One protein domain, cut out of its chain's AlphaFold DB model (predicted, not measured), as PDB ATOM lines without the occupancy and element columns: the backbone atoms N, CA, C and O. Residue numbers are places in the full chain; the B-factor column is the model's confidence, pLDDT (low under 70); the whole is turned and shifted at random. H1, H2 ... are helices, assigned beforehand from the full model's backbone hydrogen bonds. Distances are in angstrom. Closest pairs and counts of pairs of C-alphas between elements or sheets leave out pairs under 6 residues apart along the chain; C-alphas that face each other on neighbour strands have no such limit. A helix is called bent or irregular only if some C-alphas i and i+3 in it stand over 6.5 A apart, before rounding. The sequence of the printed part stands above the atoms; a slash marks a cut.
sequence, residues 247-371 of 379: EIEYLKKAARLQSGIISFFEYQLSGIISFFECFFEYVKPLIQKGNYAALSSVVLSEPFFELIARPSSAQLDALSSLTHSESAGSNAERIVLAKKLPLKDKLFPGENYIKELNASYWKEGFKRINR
ATOM      1  N   GLU A 247     205.122  97.670 117.410       82.69
ATOM      2  CA  GLU A 247     205.657  98.945 117.884       82.69
ATOM      3  C   GLU A 247     206.763  98.731 118.913       82.69
ATOM      4  O   GLU A 247     207.823  99.338 118.815       82.69
ATOM      5  N   ILE A 248     206.574  97.795 119.844       85.62
ATOM      6  CA  ILE A 248     207.588  97.438 120.840       85.62
ATOM      7  C   ILE A 248     208.890  96.984 120.160       85.62
ATOM      8  O   ILE A 248     209.972  97.430 120.538       85.62
ATOM      9  N   GLU A 249     208.812  96.133 119.133       85.62
ATOM     10  CA  GLU A 249     209.997  95.692 118.380       85.62
ATOM     11  C   GLU A 249     210.681  96.838 117.622       85.62
ATOM     12  O   GLU A 249     211.912  96.926 117.594       85.62
ATOM     13  N   TYR A 250     209.900  97.747 117.038       87.50
ATOM     14  CA  TYR A 250     210.424  98.965 116.420       87.50
ATOM     15  C   TYR A 250     211.157  99.847 117.444       87.50
ATOM     16  O   TYR A 250     212.306 100.236 117.216       87.50
ATOM     17  N   LEU A 251     210.546 100.078 118.606       88.75
ATOM     18  CA  LEU A 251     211.101 100.896 119.683       88.75
ATOM     19  C   LEU A 251     212.354 100.275 120.310       88.75
ATOM     20  O   LEU A 251     213.274 101.006 120.661       88.75
ATOM     21  N   LYS A 252     212.464  98.942 120.393       89.19
ATOM     22  CA  LYS A 252     213.714  98.274 120.816       89.19
ATOM     23  C   LYS A 252     214.874  98.586 119.871       89.19
ATOM     24  O   LYS A 252     215.993  98.836 120.325       89.19
ATOM     25  N   LYS A 253     214.624  98.581 118.557       89.62
ATOM     26  CA  LYS A 253     215.642  98.954 117.562       89.62
ATOM     27  C   LYS A 253     216.017 100.434 117.692       89.62
ATOM     28  O   LYS A 253     217.205 100.744 117.640       89.62
ATOM     29  N   ALA A 254     215.031 101.313 117.898       91.31
ATOM     30  CA  ALA A 254     215.259 102.743 118.109       91.31
ATOM     31  C   ALA A 254     216.095 102.985 119.372       91.31
ATOM     32  O   ALA A 254     217.127 103.646 119.309       91.31
ATOM     33  N   ALA A 255     215.739 102.344 120.489       91.12
ATOM     34  CA  ALA A 255     216.474 102.426 121.747       91.12
ATOM     35  C   ALA A 255     217.940 101.990 121.592       91.12
ATOM     36  O   ALA A 255     218.831 102.658 122.104       91.12
ATOM     37  N   ARG A 256     218.219 100.925 120.827       90.81
ATOM     38  CA  ARG A 256     219.601 100.503 120.538       90.81
ATOM     39  C   ARG A 256     220.390 101.576 119.780       90.81
ATOM     40  O   ARG A 256     221.563 101.784 120.079       90.81
ATOM     41  N   LEU A 257     219.769 102.238 118.802       90.88
ATOM     42  CA  LEU A 257     220.391 103.352 118.084       90.88
ATOM     43  C   LEU A 257     220.627 104.546 119.021       90.88
ATOM     44  O   LEU A 257     221.725 105.097 119.042       90.88
ATOM     45  N   GLN A 258     219.635 104.891 119.842       91.50
ATOM     46  CA  GLN A 258     219.722 105.962 120.835       91.50
ATOM     47  C   GLN A 258     220.817 105.706 121.868       91.50
ATOM     48  O   GLN A 258     221.535 106.638 122.206       91.50
ATOM     49  N   SER A 259     221.016 104.462 122.316       89.19
ATOM     50  CA  SER A 259     222.152 104.109 123.172       89.19
ATOM     51  C   SER A 259     223.481 104.414 122.489       89.19
ATOM     52  O   SER A 259     224.355 104.980 123.126       89.19
ATOM     53  N   GLY A 260     223.625 104.123 121.192       88.19
ATOM     54  CA  GLY A 260     224.824 104.501 120.434       88.19
ATOM     55  C   GLY A 260     225.022 106.018 120.338       88.19
ATOM     56  O   GLY A 260     226.147 106.493 120.469       88.19
ATOM     57  N   ILE A 261     223.935 106.781 120.165       87.44
ATOM     58  CA  ILE A 261     223.969 108.253 120.186       87.44
ATOM     59  C   ILE A 261     224.383 108.754 121.571       87.44
ATOM     60  O   ILE A 261     225.262 109.593 121.669       87.44
ATOM     61  N   ILE A 262     223.799 108.233 122.647       84.94
ATOM     62  CA  ILE A 262     224.143 108.632 124.017       84.94
ATOM     63  C   ILE A 262     225.593 108.257 124.336       84.94
ATOM     64  O   ILE A 262     226.329 109.091 124.848       84.94
ATOM     65  N   SER A 263     226.058 107.070 123.933       81.88
ATOM     66  CA  SER A 263     227.465 106.681 124.069       81.88
ATOM     67  C   SER A 263     228.413 107.642 123.346       81.88
ATOM     68  O   SER A 263     229.522 107.850 123.821       81.88
ATOM     69  N   PHE A 264     227.987 108.284 122.252       76.38
ATOM     70  CA  PHE A 264     228.767 109.349 121.611       76.38
ATOM     71  C   PHE A 264     228.956 110.579 122.519       76.38
ATOM     72  O   PHE A 264     230.000 111.220 122.454       76.38
ATOM     73  N   PHE A 265     227.996 110.879 123.399       71.31
ATOM     74  CA  PHE A 265     228.127 111.917 124.430       71.31
ATOM     75  C   PHE A 265     228.839 111.419 125.707       71.31
ATOM     76  O   PHE A 265     229.504 112.208 126.379       71.31
ATOM     77  N   GLU A 266     228.714 110.130 126.045       67.31
ATOM     78  CA  GLU A 266     229.212 109.543 127.301       67.31
ATOM     79  C   GLU A 266     230.635 108.966 127.241       67.31
ATOM     80  O   GLU A 266     231.238 108.821 128.305       67.31
ATOM     81  N   TYR A 267     231.179 108.604 126.065       53.44
ATOM     82  CA  TYR A 267     232.455 107.873 125.930       53.44
ATOM     83  C   TYR A 267     233.675 108.725 126.321       53.44
ATOM     84  O   TYR A 267     234.449 109.191 125.491       53.44
ATOM     85  N   GLN A 268     233.833 108.908 127.631       46.38
ATOM     86  CA  GLN A 268     235.043 109.277 128.343       46.38
ATOM     87  C   GLN A 268     234.858 108.897 129.824       46.38
ATOM     88  O   GLN A 268     234.550 109.757 130.645       46.38
ATOM     89  N   LEU A 269     235.017 107.609 130.169       43.59
ATOM     90  CA  LEU A 269     235.232 107.171 131.565       43.59
ATOM     91  C   LEU A 269     235.932 105.804 131.740       43.59
ATOM     92  O   LEU A 269     236.369 105.507 132.848       43.59
ATOM     93  N   SER A 270     236.131 104.986 130.700       40.59
ATOM     94  CA  SER A 270     236.938 103.755 130.807       40.59
ATOM     95  C   SER A 270     238.036 103.733 129.746       40.59
ATOM     96  O   SER A 270     237.775 103.416 128.589       40.59
ATOM     97  N   GLY A 271     239.253 104.112 130.139       43.75
ATOM     98  CA  GLY A 271     240.416 104.243 129.261       43.75
ATOM     99  C   GLY A 271     240.833 102.942 128.572       43.75
ATOM    100  O   GLY A 271     241.680 102.213 129.082       43.75
ATOM    101  N   ILE A 272     240.282 102.682 127.387       41.03
ATOM    102  CA  ILE A 272     240.811 101.696 126.444       41.03
ATOM    103  C   ILE A 272     240.933 102.364 125.074       41.03
ATOM    104  O   ILE A 272     239.952 102.635 124.382       41.03
ATOM    105  N   ILE A 273     242.196 102.599 124.736       44.81
ATOM    106  CA  ILE A 273     242.717 103.299 123.568       44.81
ATOM    107  C   ILE A 273     242.501 102.441 122.317       44.81
ATOM    108  O   ILE A 273     243.065 101.352 122.198       44.81
ATOM    109  N   SER A 274     241.723 102.936 121.353       42.69
ATOM    110  CA  SER A 274     241.838 102.526 119.946       42.69
ATOM    111  C   SER A 274     241.264 103.599 119.012       42.69
ATOM    112  O   SER A 274     240.441 104.412 119.418       42.69
ATOM    113  N   PHE A 275     241.728 103.571 117.759       42.81
ATOM    114  CA  PHE A 275     241.644 104.522 116.631       42.81
ATOM    115  C   PHE A 275     240.341 105.334 116.391       42.81
ATOM    116  O   PHE A 275     240.330 106.215 115.535       42.81
ATOM    117  N   PHE A 276     239.256 105.074 117.120       44.78
ATOM    118  CA  PHE A 276     238.031 105.879 117.127       44.78
ATOM    119  C   PHE A 276     238.111 107.130 118.033       44.78
ATOM    120  O   PHE A 276     237.288 108.026 117.871       44.78
ATOM    121  N   GLU A 277     239.103 107.257 118.927       42.84
ATOM    122  CA  GLU A 277     239.190 108.359 119.913       42.84
ATOM    123  C   GLU A 277     239.256 109.785 119.322       42.84
ATOM    124  O   GLU A 277     238.702 110.706 119.924       42.84
ATOM    125  N   CYS A 278     239.815 109.998 118.123       43.94
ATOM    126  CA  CYS A 278     239.966 111.357 117.573       43.94
ATOM    127  C   CYS A 278     238.639 112.097 117.319       43.94
ATOM    128  O   CYS A 278     238.644 113.325 117.246       43.94
ATOM    129  N   PHE A 279     237.512 111.389 117.176       43.59
ATOM    130  CA  PHE A 279     236.207 112.024 116.944       43.59
ATOM    131  C   PHE A 279     235.371 112.179 118.228       43.59
ATOM    132  O   PHE A 279     234.494 113.036 118.282       43.59
ATOM    133  N   PHE A 280     235.643 111.378 119.266       44.28
ATOM    134  CA  PHE A 280     234.797 111.274 120.467       44.28
ATOM    135  C   PHE A 280     235.292 112.141 121.635       44.28
ATOM    136  O   PHE A 280     234.471 112.658 122.391       44.28
ATOM    137  N   GLU A 281     236.593 112.452 121.714       49.44
ATOM    138  CA  GLU A 281     237.097 113.504 122.619       49.44
ATOM    139  C   GLU A 281     236.654 114.926 122.212       49.44
ATOM    140  O   GLU A 281     236.950 115.890 122.910       49.44
ATOM    141  N   TYR A 282     235.947 115.102 121.092       54.50
ATOM    142  CA  TYR A 282     235.647 116.426 120.545       54.50
ATOM    143  C   TYR A 282     234.452 117.116 121.216       54.50
ATOM    144  O   TYR A 282     234.472 118.326 121.428       54.50
ATOM    145  N   VAL A 283     233.398 116.383 121.576       61.22
ATOM    146  CA  VAL A 283     232.105 117.008 121.909       61.22
ATOM    147  C   VAL A 283     232.119 117.652 123.290       61.22
ATOM    148  O   VAL A 283     231.784 118.827 123.425       61.22
ATOM    149  N   LYS A 284     232.548 116.922 124.324       61.31
ATOM    150  CA  LYS A 284     232.528 117.419 125.707       61.31
ATOM    151  C   LYS A 284     233.433 118.645 125.909       61.31
ATOM    152  O   LYS A 284     232.952 119.615 126.494       61.31
ATOM    153  N   PRO A 285     234.669 118.707 125.375       64.75
ATOM    154  CA  PRO A 285     235.475 119.925 125.420       64.75
ATOM    155  C   PRO A 285     234.888 121.079 124.602       64.75
ATOM    156  O   PRO A 285     235.050 122.225 125.011       64.75
ATOM    157  N   LEU A 286     234.205 120.822 123.478       63.94
ATOM    158  CA  LEU A 286     233.498 121.878 122.738       63.94
ATOM    159  C   LEU A 286     232.334 122.455 123.553       63.94
ATOM    160  O   LEU A 286     232.181 123.676 123.587       63.94
ATOM    161  N   ILE A 287     231.568 121.602 124.242       68.75
ATOM    162  CA  ILE A 287     230.495 122.016 125.158       68.75
ATOM    163  C   ILE A 287     231.084 122.817 126.329       68.75
ATOM    164  O   ILE A 287     230.668 123.946 126.572       68.75
ATOM    165  N   GLN A 288     232.113 122.294 127.003       67.69
ATOM    166  CA  GLN A 288     232.754 122.946 128.155       67.69
ATOM    167  C   GLN A 288     233.430 124.278 127.803       67.69
ATOM    168  O   GLN A 288     233.436 125.198 128.615       67.69
ATOM    169  N   LYS A 289     233.990 124.401 126.594       68.44
ATOM    170  CA  LYS A 289     234.569 125.656 126.085       68.44
ATOM    171  C   LYS A 289     233.513 126.618 125.525       68.44
ATOM    172  O   LYS A 289     233.883 127.682 125.036       68.44
ATOM    173  N   GLY A 290     232.227 126.252 125.551       66.88
ATOM    174  CA  GLY A 290     231.131 127.069 125.024       66.88
ATOM    175  C   GLY A 290     231.203 127.295 123.511       66.88
ATOM    176  O   GLY A 290     230.670 128.284 123.007       66.88
ATOM    177  N   ASN A 291     231.871 126.412 122.759       73.56
ATOM    178  CA  ASN A 291     232.017 126.539 121.309       73.56
ATOM    179  C   ASN A 291     230.779 125.995 120.576       73.56
ATOM    180  O   ASN A 291     230.841 125.050 119.784       73.56
ATOM    181  N   TYR A 292     229.630 126.615 120.844       71.75
ATOM    182  CA  TYR A 292     228.344 126.245 120.251       71.75
ATOM    183  C   TYR A 292     228.306 126.439 118.727       71.75
ATOM    184  O   TYR A 292     227.525 125.783 118.042       71.75
ATOM    185  N   ALA A 293     229.178 127.287 118.171       73.06
ATOM    186  CA  ALA A 293     229.318 127.464 116.725       73.06
ATOM    187  C   ALA A 293     229.811 126.182 116.033       73.06
ATOM    188  O   ALA A 293     229.291 125.804 114.986       73.06
ATOM    189  N   ALA A 294     230.764 125.467 116.638       73.62
ATOM    190  CA  ALA A 294     231.216 124.178 116.117       73.62
ATOM    191  C   ALA A 294     230.119 123.104 116.224       73.62
ATOM    192  O   ALA A 294     229.911 122.343 115.281       73.62
ATOM    193  N   LEU A 295     229.376 123.086 117.337       72.06
ATOM    194  CA  LEU A 295     228.284 122.131 117.582       72.06
ATOM    195  C   LEU A 295     227.052 122.369 116.696       72.06
ATOM    196  O   LEU A 295     226.282 121.448 116.451       72.06
ATOM    197  N   SER A 296     226.880 123.590 116.189       74.94
ATOM    198  CA  SER A 296     225.817 123.960 115.246       74.94
ATOM    199  C   SER A 296     226.275 123.931 113.784       74.94
ATOM    200  O   SER A 296     225.546 124.375 112.894       74.94
ATOM    201  N   SER A 297     227.457 123.381 113.492       84.81
ATOM    202  CA  SER A 297     227.920 123.227 112.115       84.81
ATOM    203  C   SER A 297     227.119 122.159 111.377       84.81
ATOM    204  O   SER A 297     227.078 120.994 111.774       84.81
ATOM    205  N   VAL A 298     226.550 122.531 110.229       86.38
ATOM    206  CA  VAL A 298     225.823 121.595 109.362       86.38
ATOM    207  C   VAL A 298     226.714 120.478 108.803       86.38
ATOM    208  O   VAL A 298     226.183 119.472 108.345       86.38
ATOM    209  N   VAL A 299     228.044 120.611 108.859       85.81
ATOM    210  CA  VAL A 299     229.002 119.560 108.455       85.81
ATOM    211  C   VAL A 299     228.835 118.299 109.312       85.81
ATOM    212  O   VAL A 299     228.960 117.187 108.812       85.81
ATOM    213  N   LEU A 300     228.434 118.444 110.581       83.81
ATOM    214  CA  LEU A 300     228.181 117.304 111.474       83.81
ATOM    215  C   LEU A 300     227.034 116.399 110.987       83.81
ATOM    216  O   LEU A 300     226.928 115.254 111.419       83.81
ATOM    217  N   SER A 301     226.191 116.886 110.071       89.62
ATOM    218  CA  SER A 301     225.105 116.106 109.463       89.62
ATOM    219  C   SER A 301     225.513 115.318 108.215       89.62
ATOM    220  O   SER A 301     224.734 114.493 107.740       89.62
ATOM    221  N   GLU A 302     226.713 115.531 107.670       91.00
ATOM    222  CA  GLU A 302     227.155 114.875 106.431       91.00
ATOM    223  C   GLU A 302     227.114 113.340 106.499       91.00
ATOM    224  O   GLU A 302     226.589 112.740 105.559       91.00
ATOM    225  N   PRO A 303     227.539 112.669 107.594       91.88
ATOM    226  CA  PRO A 303     227.430 111.213 107.687       91.88
ATOM    227  C   PRO A 303     225.987 110.699 107.593       91.88
ATOM    228  O   PRO A 303     225.749 109.615 107.060       91.88
ATOM    229  N   PHE A 304     225.015 111.473 108.084       93.38
ATOM    230  CA  PHE A 304     223.595 111.140 107.971       93.38
ATOM    231  C   PHE A 304     223.101 111.279 106.524       93.38
ATOM    232  O   PHE A 304     222.398 110.402 106.020       93.38
ATOM    233  N   PHE A 305     223.514 112.328 105.817       95.50
ATOM    234  CA  PHE A 305     223.161 112.500 104.408       95.50
ATOM    235  C   PHE A 305     223.855 111.480 103.491       95.50
ATOM    236  O   PHE A 305     223.213 110.958 102.577       95.50
ATOM    237  N   GLU A 306     225.108 111.108 103.770       95.81
ATOM    238  CA  GLU A 306     225.799 110.027 103.053       95.81
ATOM    239  C   GLU A 306     225.137 108.669 103.326       95.81
ATOM    240  O   GLU A 306     224.998 107.863 102.406       95.81
ATOM    241  N   LEU A 307     224.651 108.424 104.550       95.31
ATOM    242  CA  LEU A 307     223.840 107.242 104.852       95.31
ATOM    243  C   LEU A 307     222.605 107.180 103.946       95.31
ATOM    244  O   LEU A 307     222.319 106.123 103.391       95.31
ATOM    245  N   ILE A 308     221.881 108.286 103.773       95.75
ATOM    246  CA  ILE A 308     220.676 108.309 102.933       95.75
ATOM    247  C   ILE A 308     221.036 108.091 101.460       95.75
ATOM    248  O   ILE A 308     220.421 107.249 100.800       95.75
ATOM    249  N   ALA A 309     222.024 108.828 100.951       96.31
ATOM    250  CA  ALA A 309     222.361 108.861  99.531       96.31
ATOM    251  C   ALA A 309     223.161 107.633  99.070       96.31
ATOM    252  O   ALA A 309     222.978 107.140  97.956       96.31
ATOM    253  N   ARG A 310     224.087 107.136  99.897       94.94
ATOM    254  CA  ARG A 310     225.065 106.103  99.519       94.94
ATOM    255  C   ARG A 310     225.370 105.141 100.677       94.94
ATOM    256  O   ARG A 310     226.539 104.911 100.989       94.94
ATOM    257  N   PRO A 311     224.366 104.444 101.231       94.31
ATOM    258  CA  PRO A 311     224.579 103.570 102.382       94.31
ATOM    259  C   PRO A 311     225.559 102.431 102.084       94.31
ATOM    260  O   PRO A 311     225.479 101.769 101.043       94.31
ATOM    261  N   SER A 312     226.459 102.151 103.021       92.00
ATOM    262  CA  SER A 312     227.323 100.970 102.975       92.00
ATOM    263  C   SER A 312     226.508  99.672 103.076       92.00
ATOM    264  O   SER A 312     225.353  99.671 103.503       92.00
ATOM    265  N   SER A 313     227.110  98.533 102.717       89.88
ATOM    266  CA  SER A 313     226.448  97.225 102.860       89.88
ATOM    267  C   SER A 313     226.027  96.949 104.307       89.88
ATOM    268  O   SER A 313     224.914  96.494 104.534       89.88
ATOM    269  N   ALA A 314     226.870  97.305 105.283       90.50
ATOM    270  CA  ALA A 314     226.560  97.131 106.700       90.50
ATOM    271  C   ALA A 314     225.386  98.018 107.152       90.50
ATOM    272  O   ALA A 314     224.510  97.561 107.884       90.50
ATOM    273  N   GLN A 315     225.331  99.271 106.683       91.88
ATOM    274  CA  GLN A 315     224.213 100.178 106.963       91.88
ATOM    275  C   GLN A 315     222.905  99.679 106.331       91.88
ATOM    276  O   GLN A 315     221.860  99.710 106.978       91.88
ATOM    277  N   LEU A 316     222.958  99.172 105.095       91.12
ATOM    278  CA  LEU A 316     221.802  98.551 104.441       91.12
ATOM    279  C   LEU A 316     221.308  97.332 105.216       91.12
ATOM    280  O   LEU A 316     220.111  97.215 105.464       91.12
ATOM    281  N   ASP A 317     222.203  96.435 105.620       87.56
ATOM    282  CA  ASP A 317     221.818  95.231 106.358       87.56
ATOM    283  C   ASP A 317     221.195  95.593 107.717       87.56
ATOM    284  O   ASP A 317     220.173  95.019 108.096       87.56
ATOM    285  N   ALA A 318     221.728  96.612 108.402       87.81
ATOM    286  CA  ALA A 318     221.186  97.095 109.670       87.81
ATOM    287  C   ALA A 318     219.803  97.765 109.534       87.81
ATOM    288  O   ALA A 318     218.940  97.569 110.393       87.81
ATOM    289  N   LEU A 319     219.575  98.544 108.467       88.81
ATOM    290  CA  LEU A 319     218.406  99.428 108.346       88.81
ATOM    291  C   LEU A 319     217.338  98.939 107.352       88.81
ATOM    292  O   LEU A 319     216.222  99.449 107.345       88.81
ATOM    293  N   SER A 320     217.624  97.932 106.527       81.88
ATOM    294  CA  SER A 320     216.692  97.434 105.495       81.88
ATOM    295  C   SER A 320     215.377  96.877 106.048       81.88
ATOM    296  O   SER A 320     214.369  96.873 105.345       81.88
ATOM    297  N   SER A 321     215.373  96.423 107.305       84.88
ATOM    298  CA  SER A 321     214.172  95.933 107.997       84.88
ATOM    299  C   SER A 321     213.370  97.030 108.700       84.88
ATOM    300  O   SER A 321     212.387  96.721 109.378       84.88
ATOM    301  N   LEU A 322     213.796  98.296 108.600       89.50
ATOM    302  CA  LEU A 322     213.070  99.403 109.204       89.50
ATOM    303  C   LEU A 322     211.723  99.600 108.526       89.50
ATOM    304  O   LEU A 322     211.566  99.465 107.311       89.50
ATOM    305  N   THR A 323     210.752  99.950 109.355       88.19
ATOM    306  CA  THR A 323     209.389 100.241 108.947       88.19
ATOM    307  C   THR A 323     208.968 101.591 109.503       88.19
ATOM    308  O   THR A 323     209.502 102.026 110.523       88.19
ATOM    309  N   HIS A 324     207.993 102.235 108.876       86.56
ATOM    310  CA  HIS A 324     207.463 103.531 109.293       86.56
ATOM    311  C   HIS A 324     205.929 103.530 109.280       86.56
ATOM    312  O   HIS A 324     205.322 102.899 108.411       86.56
ATOM    313  N   SER A 325     205.326 104.213 110.260       79.88
ATOM    314  CA  SER A 325     203.880 104.458 110.348       79.88
ATOM    315  C   SER A 325     203.597 105.938 110.113       79.88
ATOM    316  O   SER A 325     204.049 106.787 110.879       79.88
ATOM    317  N   GLU A 326     202.797 106.239 109.093       72.31
ATOM    318  CA  GLU A 326     202.381 107.613 108.789       72.31
ATOM    319  C   GLU A 326     201.126 108.056 109.559       72.31
ATOM    320  O   GLU A 326     200.832 109.255 109.627       72.31
ATOM    321  N   SER A 327     200.354 107.105 110.096       63.00
ATOM    322  CA  SER A 327     199.017 107.361 110.639       63.00
ATOM    323  C   SER A 327     199.081 108.190 111.926       63.00
ATOM    324  O   SER A 327     199.778 107.852 112.883       63.00
ATOM    325  N   ALA A 328     198.341 109.301 111.962       57.81
ATOM    326  CA  ALA A 328     198.220 110.124 113.159       57.81
ATOM    327  C   ALA A 328     197.413 109.366 114.226       57.81
ATOM    328  O   ALA A 328     196.252 109.045 113.998       57.81
ATOM    329  N   GLY A 329     198.033 109.077 115.375       53.94
ATOM    330  CA  GLY A 329     197.377 108.383 116.493       53.94
ATOM    331  C   GLY A 329     197.168 106.876 116.294       53.94
ATOM    332  O   GLY A 329     196.312 106.303 116.958       53.94
ATOM    333  N   SER A 330     197.892 106.240 115.364       63.25
ATOM    334  CA  SER A 330     197.915 104.780 115.226       63.25
ATOM    335  C   SER A 330     199.252 104.298 114.665       63.25
ATOM    336  O   SER A 330     199.652 104.705 113.573       63.25
ATOM    337  N   ASN A 331     199.891 103.344 115.346       61.53
ATOM    338  CA  ASN A 331     201.166 102.755 114.909       61.53
ATOM    339  C   ASN A 331     201.047 101.314 114.373       61.53
ATOM    340  O   ASN A 331     202.059 100.663 114.118       61.53
ATOM    341  N   ALA A 332     199.826 100.802 114.186       61.12
ATOM    342  CA  ALA A 332     199.595  99.410 113.783       61.12
ATOM    343  C   ALA A 332     199.974  99.107 112.315       61.12
ATOM    344  O   ALA A 332     200.356  97.986 111.992       61.12
ATOM    345  N   GLU A 333     199.895 100.094 111.419       72.19
ATOM    346  CA  GLU A 333     200.129  99.911 109.979       72.19
ATOM    347  C   GLU A 333     201.495 100.463 109.571       72.19
ATOM    348  O   GLU A 333     201.652 101.662 109.327       72.19
ATOM    349  N   ARG A 334     202.497  99.580 109.483       78.19
ATOM    350  CA  ARG A 334     203.880  99.967 109.182       78.19
ATOM    351  C   ARG A 334     204.321  99.487 107.800       78.19
ATOM    352  O   ARG A 334     204.169  98.315 107.463       78.19
ATOM    353  N   ILE A 335     204.932 100.378 107.021       83.19
ATOM    354  CA  ILE A 335     205.500 100.074 105.699       83.19
ATOM    355  C   ILE A 335     207.021  99.973 105.808       83.19
ATOM    356  O   ILE A 335     207.654 100.822 106.428       83.19
ATOM    357  N   VAL A 336     207.625  98.968 105.169       88.56
ATOM    358  CA  VAL A 336     209.089  98.832 105.074       88.56
ATOM    359  C   VAL A 336     209.683  99.980 104.252       88.56
ATOM    360  O   VAL A 336     209.230 100.236 103.136       88.56
ATOM    361  N   LEU A 337     210.733 100.633 104.760       90.12
ATOM    362  CA  LEU A 337     211.337 101.791 104.084       90.12
ATOM    363  C   LEU A 337     211.881 101.441 102.694       90.12
ATOM    364  O   LEU A 337     211.668 102.193 101.738       90.12
ATOM    365  N   ALA A 338     212.537 100.283 102.582       91.50
ATOM    366  CA  ALA A 338     213.133  99.760 101.358       91.50
ATOM    367  C   ALA A 338     212.819  98.262 101.184       91.50
ATOM    368  O   ALA A 338     213.531  97.386 101.675       91.50
ATOM    369  N   LYS A 339     211.732  97.954 100.468       90.12
ATOM    370  CA  LYS A 339     211.268  96.577 100.239       90.12
ATOM    371  C   LYS A 339     212.240  95.782  99.358       90.12
ATOM    372  O   LYS A 339     212.649  96.231  98.288       90.12
ATOM    373  N   LYS A 340     212.555  94.551  99.768       91.00
ATOM    374  CA  LYS A 340     213.272  93.575  98.935       91.00
ATOM    375  C   LYS A 340     212.286  92.865  98.005       91.00
ATOM    376  O   LYS A 340     211.331  92.252  98.476       91.00
ATOM    377  N   LEU A 341     212.531  92.930  96.700       91.56
ATOM    378  CA  LEU A 341     211.674  92.309  95.691       91.56
ATOM    379  C   LEU A 341     212.003  90.821  95.460       91.56
ATOM    380  O   LEU A 341     213.137  90.394  95.720       91.56
ATOM    381  N   PRO A 342     211.047  90.028  94.933       90.69
ATOM    382  CA  PRO A 342     211.300  88.671  94.451       90.69
ATOM    383  C   PRO A 342     212.369  88.643  93.353       90.69
ATOM    384  O   PRO A 342     212.481  89.577  92.562       90.69
ATOM    385  N   LEU A 343     213.129  87.545  93.253       87.50
ATOM    386  CA  LEU A 343     214.281  87.438  92.344       87.50
ATOM    387  C   LEU A 343     213.946  87.789  90.882       87.50
ATOM    388  O   LEU A 343     214.745  88.454  90.226       87.50
ATOM    389  N   LYS A 344     212.761  87.395  90.399       87.56
ATOM    390  CA  LYS A 344     212.268  87.707  89.049       87.56
ATOM    391  C   LYS A 344     212.260  89.215  88.776       87.56
ATOM    392  O   LYS A 344     212.857  89.649  87.796       87.56
ATOM    393  N   ASP A 345     211.680  90.001  89.678       87.31
ATOM    394  CA  ASP A 345     211.541  91.455  89.520       87.31
ATOM    395  C   ASP A 345     212.877  92.192  89.699       87.31
ATOM    396  O   ASP A 345     213.072  93.284  89.168       87.31
ATOM    397  N   LYS A 346     213.834  91.582  90.414       86.50
ATOM    398  CA  LYS A 346     215.219  92.081  90.500       86.50
ATOM    399  C   LYS A 346     215.995  91.839  89.202       86.50
ATOM    400  O   LYS A 346     216.821  92.660  88.800       86.50
ATOM    401  N   LEU A 347     215.794  90.675  88.579       84.88
ATOM    402  CA  LEU A 347     216.500  90.278  87.358       84.88
ATOM    403  C   LEU A 347     215.918  90.950  86.110       84.88
ATOM    404  O   LEU A 347     216.672  91.283  85.194       84.88
ATOM    405  N   PHE A 348     214.616  91.214  86.104       86.38
ATOM    406  CA  PHE A 348     213.912  91.845  84.993       86.38
ATOM    407  C   PHE A 348     213.059  93.007  85.522       86.38
ATOM    408  O   PHE A 348     211.858  92.837  85.728       86.38
ATOM    409  N   PRO A 349     213.675  94.178  85.789       84.19
ATOM    410  CA  PRO A 349     212.943  95.351  86.248       84.19
ATOM    411  C   PRO A 349     211.887  95.753  85.214       84.19
ATOM    412  O   PRO A 349     212.221  96.101  84.085       84.19
ATOM    413  N   GLY A 350     210.621  95.685  85.612       88.19
ATOM    414  CA  GLY A 350     209.476  96.125  84.818       88.19
ATOM    415  C   GLY A 350     208.603  97.100  85.603       88.19
ATOM    416  O   GLY A 350     209.060  97.739  86.554       88.19
ATOM    417  N   GLU A 351     207.321  97.171  85.255       90.88
ATOM    418  CA  GLU A 351     206.353  98.066  85.907       90.88
ATOM    419  C   GLU A 351     206.294  97.875  87.427       90.88
ATOM    420  O   GLU A 351     206.264  98.854  88.172       90.88
ATOM    421  N   ASN A 352     206.367  96.626  87.910       89.75
ATOM    422  CA  ASN A 352     206.353  96.343  89.346       89.75
ATOM    423  C   ASN A 352     207.563  96.953  90.077       89.75
ATOM    424  O   ASN A 352     207.415  97.500  91.167       89.75
ATOM    425  N   TYR A 353     208.754  96.925  89.465       92.31
ATOM    426  CA  TYR A 353     209.951  97.543  90.047       92.31
ATOM    427  C   TYR A 353     209.781  99.060  90.166       92.31
ATOM    428  O   TYR A 353     210.079  99.629  91.214       92.31
ATOM    429  N   ILE A 354     209.283  99.711  89.109       91.00
ATOM    430  CA  ILE A 354     209.055 101.164  89.084       91.00
ATOM    431  C   ILE A 354     207.997 101.554  90.118       91.00
ATOM    432  O   ILE A 354     208.205 102.492  90.888       91.00
ATOM    433  N   LYS A 355     206.894 100.801  90.191       91.00
ATOM    434  CA  LYS A 355     205.830 101.001  91.180       91.00
ATOM    435  C   LYS A 355     206.371 100.929  92.610       91.00
ATOM    436  O   LYS A 355     206.130 101.836  93.402       91.00
ATOM    437  N   GLU A 356     207.120  99.879  92.935       91.19
ATOM    438  CA  GLU A 356     207.668  99.659  94.279       91.19
ATOM    439  C   GLU A 356     208.788 100.657  94.620       91.19
ATOM    440  O   GLU A 356     208.854 101.151  95.747       91.19
ATOM    441  N   LEU A 357     209.614 101.048  93.642       91.62
ATOM    442  CA  LEU A 357     210.589 102.129  93.807       91.62
ATOM    443  C   LEU A 357     209.887 103.457  94.110       91.62
ATOM    444  O   LEU A 357     210.311 104.181  95.011       91.62
ATOM    445  N   ASN A 358     208.806 103.781  93.398       89.31
ATOM    446  CA  ASN A 358     208.025 104.998  93.620       89.31
ATOM    447  C   ASN A 358     207.305 104.980  94.977       89.31
ATOM    448  O   ASN A 358     207.248 106.015  95.643       89.31
ATOM    449  N   ALA A 359     206.858 103.812  95.439       87.00
ATOM    450  CA  ALA A 359     206.246 103.645  96.756       87.00
ATOM    451  C   ALA A 359     207.262 103.681  97.918       87.00
ATOM    452  O   ALA A 359     206.942 104.175  98.999       87.00
ATOM    453  N   SER A 360     208.498 103.216  97.712       90.62
ATOM    454  CA  SER A 360     209.538 103.170  98.752       90.62
ATOM    455  C   SER A 360     209.827 104.553  99.353       90.62
ATOM    456  O   SER A 360     209.799 105.564  98.647       90.62
ATOM    457  N   TYR A 361     210.066 104.618 100.665       91.94
ATOM    458  CA  TYR A 361     210.544 105.840 101.322       91.94
ATOM    459  C   TYR A 361     212.023 106.048 101.024       91.94
ATOM    460  O   TYR A 361     212.396 107.063 100.448       91.94
ATOM    461  N   TRP A 362     212.843 105.031 101.300       94.75
ATOM    462  CA  TRP A 362     214.282 105.108 101.106       94.75
ATOM    463  C   TRP A 362     214.706 104.622  99.717       94.75
ATOM    464  O   TRP A 362     215.002 103.439  99.505       94.75
ATOM    465  N   LYS A 363     214.740 105.554  98.758       92.62
ATOM    466  CA  LYS A 363     214.944 105.256  97.328       92.62
ATOM    467  C   LYS A 363     216.275 104.560  97.047       92.62
ATOM    468  O   LYS A 363     216.306 103.544  96.351       92.62
ATOM    469  N   GLU A 364     217.373 105.082  97.586       94.38
ATOM    470  CA  GLU A 364     218.706 104.509  97.366       94.38
ATOM    471  C   GLU A 364     218.891 103.181  98.105       94.38
ATOM    472  O   GLU A 364     219.442 102.230  97.541       94.38
ATOM    473  N   GLY A 365     218.321 103.055  99.310       94.31
ATOM    474  CA  GLY A 365     218.222 101.776 100.010       94.31
ATOM    475  C   GLY A 365     217.547 100.705  99.153       94.31
ATOM    476  O   GLY A 365     218.102  99.621  98.937       94.31
ATOM    477  N   PHE A 366     216.391 101.036  98.572       94.00
ATOM    478  CA  PHE A 366     215.651 100.146  97.680       94.00
ATOM    479  C   PHE A 366     216.474  99.747  96.452       94.00
ATOM    480  O   PHE A 366     216.580  98.554  96.149       94.00
ATOM    481  N   LYS A 367     217.088 100.713  95.758       92.88
ATOM    482  CA  LYS A 367     217.915 100.442  94.570       92.88
ATOM    483  C   LYS A 367     219.073  99.500  94.899       92.88
ATOM    484  O   LYS A 367     219.312  98.549  94.156       92.88
ATOM    485  N   ARG A 368     219.779  99.709  96.016       91.81
ATOM    486  CA  ARG A 368     220.951  98.890  96.384       91.81
ATOM    487  C   ARG A 368     220.573  97.482  96.838       91.81
ATOM    488  O   ARG A 368     221.222  96.527  96.410       91.81
ATOM    489  N   ILE A 369     219.499  97.323  97.614       91.25
ATOM    490  CA  ILE A 369     218.963  96.002  98.001       91.25
ATOM    491  C   ILE A 369     218.515  95.211  96.764       91.25
ATOM    492  O   ILE A 369     218.692  93.982  96.688       91.25
ATOM    493  N   ASN A 370     217.950  95.917  95.780       90.81
ATOM    494  CA  ASN A 370     217.388  95.319  94.579       90.81
ATOM    495  C   ASN A 370     218.336  95.249  93.373       90.81
ATOM    496  O   ASN A 370     217.977  94.647  92.361       90.81
ATOM    497  N   ARG A 371     219.575  95.741  93.498       84.38
ATOM    498  CA  ARG A 371     220.596  95.672  92.444       84.38
ATOM    499  C   ARG A 371     220.963  94.223  92.104       84.38
ATOM    500  O   ARG A 371     221.099  93.362  92.980       84.38
TER     501      ARG A 371
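This is residues 247 to 371 of the 379 residues of a protein of Salmonella enterica subsp. enterica serovar Uganda str. R8-3404 (UniProt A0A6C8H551). This is a loose, open frame of helices: the long helix H1 makes one side and H5 another, the short helices H2, H3 and H4 lie at one far end, and H7 and H8 lie at the opposite end, with H6 and H9 between them and H5. Between H6 and H7 a long loop, residues 320 to 342, folds back on itself, and residues 269 to 276 stick out as a free loop between H1 and H2. The printed part has 125 residues with nine named helices, H1 to H9 in chain order, and no named strand; the class is all helix. The whole is loose, with a radius of gyration of the C-alphas of 19.0 A, and elongated, spanning 56 by 34 by 30 A.

Find C-alpha 247 at (205.657, 98.945, 117.884); from there H1, residues 247 to 266, runs 27.5 A to C-alpha 266 at (229.212, 109.543, 127.301). Then look for H2 at residues 277 to 280, H3 at 283 to 288 and H4 at 292 to 295. H5, residues 298 to 309, is 16.5 A long and irregular: C-alphas 300 and 303 are 7.2 A apart. H6 is residues 313 to 319, 10.0 A long, and H7 is residues 343 to 347. H8, residues 351 to 359, measures 12.2 A, and H9, residues 363 to 370, runs 10.6 A to C-alpha 370 at (217.388, 95.319, 94.579).

Start at H1, which touches no helix; residues 255 to 262 of it stand free. It is close to H2 but not clearly touching, with the closest C-alphas, Phe 264 and Phe 280, 6.4 A apart. H3 and H4 touch, their closest C-alphas being Leu 286 and Tyr 292 at 7.2 A. H1 and H5 are apart. H5 only just touches H9, with residues 308 to 309 alone and 3 pairs of C-alphas within 8 A; the closest are Ala 309 and Glu 364 at 6.1 A, and the tilt is steep at 40 degrees, the same way. H6 is close to H9 but not clearly touching, Leu 316 and Gly 365 being the closest C-alphas at 6.5 A. H8 only just touches H7 and H9, each only at the corner by their link, with 3 pairs of C-alphas within 8 A; the closest are Asp 345 and Tyr 353 at 6.3 A, and Leu 357 and Lys 363 at 6.4 A. In H1, H3, H6, H7, H8 and H9 every O i to N i+4 pair is within hydrogen-bond range, in H5 5 of 8 are, and H2 and H4 are too short for such a pair.

The two C-alphas farthest apart, Lys 289 and Lys 344, are 57.5 A from each other. The printed part has no cut. The link from H6 to H7 is long, with 23 residues, and within it residues 323 to 324 pair antiparallel with residues 335 to 336. The mean pLDDT of the printed part is 79.3; look for values under 70 at residues 266 to 290 and 327 to 332.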